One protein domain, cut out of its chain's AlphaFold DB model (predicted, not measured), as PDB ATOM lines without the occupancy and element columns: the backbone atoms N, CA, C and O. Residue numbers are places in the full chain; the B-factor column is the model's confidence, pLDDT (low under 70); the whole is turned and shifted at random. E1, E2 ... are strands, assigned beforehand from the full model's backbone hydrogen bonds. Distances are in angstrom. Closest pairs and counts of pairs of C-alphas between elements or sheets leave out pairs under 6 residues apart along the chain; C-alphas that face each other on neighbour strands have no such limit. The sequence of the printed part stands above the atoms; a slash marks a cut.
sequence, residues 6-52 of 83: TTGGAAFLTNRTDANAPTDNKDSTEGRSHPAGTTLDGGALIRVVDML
ATOM      1  N   THR A   6      59.520 -14.648 -30.290       58.81
ATOM      2  CA  THR A   6      59.722 -15.878 -31.065       58.81
ATOM      3  C   THR A   6      60.086 -17.012 -30.122       58.81
ATOM      4  O   THR A   6      60.996 -16.886 -29.303       58.81
ATOM      5  N   THR A   7      59.396 -18.144 -30.213       64.50
ATOM      6  CA  THR A   7      59.744 -19.360 -29.461       64.50
ATOM      7  C   THR A   7      59.352 -20.579 -30.281       64.50
ATOM      8  O   THR A   7      58.252 -20.625 -30.820       64.50
ATOM      9  N   GLY A   8      60.250 -21.566 -30.386       60.91
ATOM     10  CA  GLY A   8      59.915 -22.886 -30.934       60.91
ATOM     11  C   GLY A   8      59.346 -22.883 -32.357       60.91
ATOM     12  O   GLY A   8      58.528 -23.727 -32.673       60.91
ATOM     13  N   GLY A   9      59.733 -21.927 -33.209       74.19
ATOM     14  CA  GLY A   9      59.241 -21.856 -34.589       74.19
ATOM     15  C   GLY A   9      57.884 -21.164 -34.773       74.19
ATOM     16  O   GLY A   9      57.310 -21.248 -35.853       74.19
ATOM     17  N   ALA A  10      57.405 -20.437 -33.765       82.50
ATOM     18  CA  ALA A  10      56.277 -19.523 -33.891       82.50
ATOM     19  C   ALA A  10      56.682 -18.099 -33.488       82.50
ATOM     20  O   ALA A  10      57.524 -17.910 -32.600       82.50
ATOM     21  N   ALA A  11      56.066 -17.107 -34.127       86.25
ATOM     22  CA  ALA A  11      56.125 -15.708 -33.719       86.25
ATOM     23  C   ALA A  11      54.763 -15.299 -33.156       86.25
ATOM     24  O   ALA A  11      53.732 -15.700 -33.692       86.25
ATOM     25  N   PHE A  12      54.728 -14.519 -32.077       87.19
ATOM     26  CA  PHE A  12      53.457 -14.079 -31.506       87.19
ATOM     27  C   PHE A  12      53.447 -12.617 -31.073       87.19
ATOM     28  O   PHE A  12      54.465 -12.032 -30.690       87.19
ATOM     29  N   LEU A  13      52.241 -12.051 -31.100       88.62
ATOM     30  CA  LEU A  13      51.912 -10.718 -30.621       88.62
ATOM     31  C   LEU A  13      50.777 -10.813 -29.599       88.62
ATOM     32  O   LEU A  13      49.643 -11.148 -29.946       88.62
ATOM     33  N   THR A  14      51.068 -10.463 -28.350       88.75
ATOM     34  CA  THR A  14      50.035 -10.289 -27.323       88.75
ATOM     35  C   THR A  14      49.271  -8.995 -27.584       88.75
ATOM     36  O   THR A  14      49.865  -7.917 -27.670       88.75
ATOM     37  N   ASN A  15      47.953  -9.113 -27.726       87.38
ATOM     38  CA  ASN A  15      47.052  -7.982 -27.929       87.38
ATOM     39  C   ASN A  15      46.516  -7.473 -26.587       87.38
ATOM     40  O   ASN A  15      46.594  -6.277 -26.313       87.38
ATOM     41  N   ARG A  16      46.021  -8.388 -25.746       87.50
ATOM     42  CA  ARG A  16      45.426  -8.054 -24.453       87.50
ATOM     43  C   ARG A  16      45.720  -9.110 -23.397       87.50
ATOM     44  O   ARG A  16      45.812 -10.299 -23.696       87.50
ATOM     45  N   THR A  17      45.817  -8.633 -22.169       90.81
ATOM     46  CA  THR A  17      45.900  -9.377 -20.922       90.81
ATOM     47  C   THR A  17      44.978  -8.692 -19.925       90.81
ATOM     48  O   THR A  17      44.975  -7.465 -19.831       90.81
ATOM     49  N   ASP A  18      44.193  -9.487 -19.213       89.69
ATOM     50  CA  ASP A  18      43.374  -9.049 -18.091       89.69
ATOM     51  C   ASP A  18      43.782  -9.878 -16.875       89.69
ATOM     52  O   ASP A  18      43.910 -11.098 -16.975       89.69
ATOM     53  N   ALA A  19      43.983  -9.228 -15.728       87.31
ATOM     54  CA  ALA A  19      44.437  -9.904 -14.512       87.31
ATOM     55  C   ALA A  19      43.395 -10.887 -13.940       87.31
ATOM     56  O   ALA A  19      43.752 -11.821 -13.228       87.31
ATOM     57  N   ASN A  20      42.111 -10.683 -14.255       87.62
ATOM     58  CA  ASN A  20      40.994 -11.452 -13.715       87.62
ATOM     59  C   ASN A  20      40.049 -11.926 -14.823       87.62
ATOM     60  O   ASN A  20      39.891 -11.268 -15.850       87.62
ATOM     61  N   ALA A  21      39.396 -13.060 -14.574       87.38
ATOM     62  CA  ALA A  21      38.265 -13.555 -15.345       87.38
ATOM     63  C   ALA A  21      37.106 -13.797 -14.356       87.38
ATOM     64  O   ALA A  21      37.231 -14.683 -13.507       87.38
ATOM     65  N   PRO A  22      36.003 -13.020 -14.405       92.50
ATOM     66  CA  PRO A  22      35.655 -12.022 -15.426       92.50
ATOM     67  C   PRO A  22      36.531 -10.753 -15.401       92.50
ATOM     68  O   PRO A  22      37.023 -10.349 -14.349       92.50
ATOM     69  N   THR A  23      36.694 -10.127 -16.572       91.25
ATOM     70  CA  THR A  23      37.455  -8.881 -16.772       91.25
ATOM     71  C   THR A  23      36.769  -7.675 -16.116       91.25
ATOM     72  O   THR A  23      35.547  -7.528 -16.202       91.25
ATOM     73  N   ASP A  24      37.555  -6.764 -15.533       91.56
ATOM     74  CA  ASP A  24      37.080  -5.453 -15.075       91.56
ATOM     75  C   ASP A  24      37.123  -4.418 -16.213       91.56
ATOM     76  O   ASP A  24      38.173  -3.896 -16.575       91.56
ATOM     77  N   ASN A  25      35.958  -4.073 -16.764       92.31
ATOM     78  CA  ASN A  25      35.840  -3.066 -17.827       92.31
ATOM     79  C   ASN A  25      36.012  -1.613 -17.337       92.31
ATOM     80  O   ASN A  25      35.875  -0.680 -18.133       92.31
ATOM     81  N   LYS A  26      36.236  -1.394 -16.036       93.69
ATOM     82  CA  LYS A  26      36.625  -0.094 -15.475       93.69
ATOM     83  C   LYS A  26      38.137   0.053 -15.335       93.69
ATOM     84  O   LYS A  26      38.591   1.180 -15.141       93.69
ATOM     85  N   ASP A  27      38.895  -1.031 -15.485       88.12
ATOM     86  CA  ASP A  27      40.349  -0.973 -15.520       88.12
ATOM     87  C   ASP A  27      40.819  -0.288 -16.813       88.12
ATOM     88  O   ASP A  27      40.556  -0.743 -17.930       88.12
ATOM     89  N   SER A  28      41.502   0.846 -16.655       88.50
ATOM     90  CA  SER A  28      42.066   1.631 -17.756       88.50
ATOM     91  C   SER A  28      43.477   1.187 -18.149       88.50
ATOM     92  O   SER A  28      44.101   1.834 -18.995       88.50
ATOM     93  N   THR A  29      44.008   0.139 -17.518       87.62
ATOM     94  CA  THR A  29      45.339  -0.394 -17.816       87.62
ATOM     95  C   THR A  29      45.423  -0.837 -19.273       87.62
ATOM     96  O   THR A  29      44.516  -1.469 -19.821       87.62
ATOM     97  N   GLU A  30      46.529  -0.495 -19.936       84.62
ATOM     98  CA  GLU A  30      46.761  -0.921 -21.311       84.62
ATOM     99  C   GLU A  30      46.866  -2.452 -21.359       84.62
ATOM    100  O   GLU A  30      47.719  -3.056 -20.717       84.62
ATOM    101  N   GLY A  31      46.045  -3.108 -22.180       79.94
ATOM    102  CA  GLY A  31      46.011  -4.575 -22.247       79.94
ATOM    103  C   GLY A  31      47.342  -5.240 -22.626       79.94
ATOM    104  O   GLY A  31      47.496  -6.443 -22.443       79.94
ATOM    105  N   ARG A  32      48.317  -4.490 -23.147       79.56
ATOM    106  CA  ARG A  32      49.660  -4.986 -23.490       79.56
ATOM    107  C   ARG A  32      50.699  -4.758 -22.395       79.56
ATOM    108  O   ARG A  32      51.812  -5.260 -22.535       79.56
ATOM    109  N   SER A  33      50.382  -3.978 -21.361       74.69
ATOM    110  CA  SER A  33      51.360  -3.589 -20.347       74.69
ATOM    111  C   SER A  33      51.580  -4.654 -19.278       74.69
ATOM    112  O   SER A  33      52.605  -4.592 -18.602       74.69
ATOM    113  N   HIS A  34      50.683  -5.640 -19.123       67.31
ATOM    114  CA  HIS A  34      50.982  -6.760 -18.235       67.31
ATOM    115  C   HIS A  34      51.961  -7.723 -18.918       67.31
ATOM    116  O   HIS A  34      51.711  -8.178 -20.041       67.31
ATOM    117  N   PRO A  35      53.079  -8.057 -18.255       62.09
ATOM    118  CA  PRO A  35      54.033  -9.010 -18.789       62.09
ATOM    119  C   PRO A  35      53.384 -10.396 -18.851       62.09
ATOM    120  O   PRO A  35      53.167 -11.041 -17.831       62.09
ATOM    121  N   ALA A  36      53.097 -10.864 -20.063       64.75
ATOM    122  CA  ALA A  36      52.703 -12.240 -20.323       64.75
ATOM    123  C   ALA A  36      53.801 -12.943 -21.122       64.75
ATOM    124  O   ALA A  36      54.207 -12.476 -22.188       64.75
ATOM    125  N   GLY A  37      54.278 -14.070 -20.595       68.12
ATOM    126  CA  GLY A  37      55.204 -14.950 -21.297       68.12
ATOM    127  C   GLY A  37      54.471 -15.909 -22.239       68.12
ATOM    128  O   GLY A  37      53.497 -15.575 -22.922       68.12
ATOM    129  N   THR A  38      54.918 -17.162 -22.261       64.06
ATOM    130  CA  THR A  38      54.197 -18.253 -22.934       64.06
ATOM    131  C   THR A  38      52.851 -18.559 -22.268       64.06
ATOM    132  O   THR A  38      51.897 -18.882 -22.975       64.06
ATOM    133  N   THR A  39      52.740 -18.359 -20.954       67.31
ATOM    134  CA  THR A  39      51.526 -18.572 -20.150       67.31
ATOM    135  C   THR A  39      51.237 -17.330 -19.296       67.31
ATOM    136  O   THR A  39      52.158 -16.566 -18.994       67.31
ATOM    137  N   LEU A  40      49.966 -17.115 -18.951       80.06
ATOM    138  CA  LEU A  40      49.512 -16.137 -17.961       80.06
ATOM    139  C   LEU A  40      48.904 -16.913 -16.786       80.06
ATOM    140  O   LEU A  40      48.065 -17.787 -17.011       80.06
ATOM    141  N   ASP A  41      49.336 -16.617 -15.563       79.31
ATOM    142  CA  ASP A  41      48.782 -17.246 -14.363       79.31
ATOM    143  C   ASP A  41      47.505 -16.512 -13.941       79.31
ATOM    144  O   ASP A  41      47.549 -15.454 -13.315       79.31
ATOM    145  N   GLY A  42      46.359 -17.089 -14.309       83.69
ATOM    146  CA  GLY A  42      45.039 -16.513 -14.059       83.69
ATOM    147  C   GLY A  42      44.615 -15.469 -15.097       83.69
ATOM    148  O   GLY A  42      45.369 -15.098 -15.993       83.69
ATOM    149  N   GLY A  43      43.365 -15.021 -14.993       90.75
ATOM    150  CA  GLY A  43      42.822 -13.997 -15.881       90.75
ATOM    151  C   GLY A  43      42.545 -14.472 -17.308       90.75
ATOM    152  O   GLY A  43      42.144 -15.616 -17.530       90.75
ATOM    153  N   ALA A  44      42.709 -13.566 -18.273       90.12
ATOM    154  CA  ALA A  44      42.466 -13.825 -19.690       90.12
ATOM    155  C   ALA A  44      43.567 -13.218 -20.566       90.12
ATOM    156  O   ALA A  44      44.130 -12.167 -20.259       90.12
ATOM    157  N   LEU A  45      43.860 -13.873 -21.690       90.31
ATOM    158  CA  LEU A  45      44.871 -13.429 -22.643       90.31
ATOM    159  C   LEU A  45      44.384 -13.625 -24.076       90.31
ATOM    160  O   LEU A  45      43.873 -14.685 -24.428       90.31
ATOM    161  N   ILE A  46      44.630 -12.626 -24.927       91.62
ATOM    162  CA  ILE A  46      44.412 -12.703 -26.375       91.62
ATOM    163  C   ILE A  46      45.728 -12.398 -27.092       91.62
ATOM    164  O   ILE A  46      46.340 -11.344 -26.882       91.62
ATOM    165  N   ARG A  47      46.155 -13.308 -27.975       90.88
ATOM    166  CA  ARG A  47      47.345 -13.144 -28.820       90.88
ATOM    167  C   ARG A  47      47.106 -13.661 -30.232       90.88
ATOM    168  O   ARG A  47      46.303 -14.567 -30.437       90.88
ATOM    169  N   VAL A  48      47.847 -13.103 -31.179       92.94
ATOM    170  CA  VAL A  48      47.956 -13.617 -32.549       92.94
ATOM    171  C   VAL A  48      49.261 -14.391 -32.652       92.94
ATOM    172  O   VAL A  48      50.286 -13.924 -32.148       92.94
ATOM    173  N   VAL A  49      49.215 -15.571 -33.268       92.25
ATOM    174  CA  VAL A  49      50.372 -16.453 -33.440       92.25
ATOM    175  C   VAL A  49      50.528 -16.782 -34.917       92.25
ATOM    176  O   VAL A  49      49.613 -17.331 -35.527       92.25
ATOM    177  N   ASP A  50      51.702 -16.483 -35.454       93.31
ATOM    178  CA  ASP A  50      52.142 -16.966 -36.753       93.31
ATOM    179  C   ASP A  50      52.904 -18.276 -36.542       93.31
ATOM    180  O   ASP A  50      54.021 -18.296 -36.009       93.31
ATOM    181  N   MET A  51      52.289 -19.380 -36.964       91.88
ATOM    182  CA  MET A  51      52.967 -20.669 -37.092       91.88
ATOM    183  C   MET A  51      53.834 -20.620 -38.350       91.88
ATOM    184  O   MET A  51      53.312 -20.461 -39.456       91.88
ATOM    185  N   LEU A  52      55.160 -20.695 -38.196       89.88
ATOM    186  CA  LEU A  52      56.055 -20.662 -39.351       89.88
ATOM    187  C   LEU A  52      55.966 -21.987 -40.132       89.88
ATOM    188  O   LEU A  52      55.729 -23.033 -39.524       89.88
TER     189      LEU A  52
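This is residues 6 to 52 of the 83 residues of an uncharacterized protein of Novosphingobium sp. P6W (UniProt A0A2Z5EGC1). With little regular structure, this is a long, bent hairpin of two strands, E1 then E2, whose linking loop extends past one end of the hairpin to Lys 26 and then folds back alongside it. The strands are antiparallel and hold 17 of the 47 printed residues, with no named helix: the class is all strand. The whole is a rod of 37 by 17 by 14 A, only just loose, close to compact, with a radius of gyration of the C-alphas of 11.7 A.

E1, residues 10 to 18, begins at C-alpha 10 (56.277, -19.523, -33.891), is 22.9 A long and bends by 60 degrees at residue 15. E2, residues 44 to 51, is 21.4 A long and ends at C-alpha 51 (52.967, -20.669, -37.092).

Residues 6 to 7 pair antiparallel with residues 10 to 11 of E1. E1 and E2 form a hairpin, their directions at 166 degrees. C-alphas 14 and 47 face each other, 4.2 A apart. N 11 and O 50, 3.0 A, and N 44 and O 18, 3.0 A, are within hydrogen-bond range.

The C-alphas farthest apart, of Lys 26 and Leu 52, are 37.0 A apart. The printed part has no cut. Residues 19 to 43 make a long link. Residues 6 to 8 and 34 to 39 have pLDDT under 70.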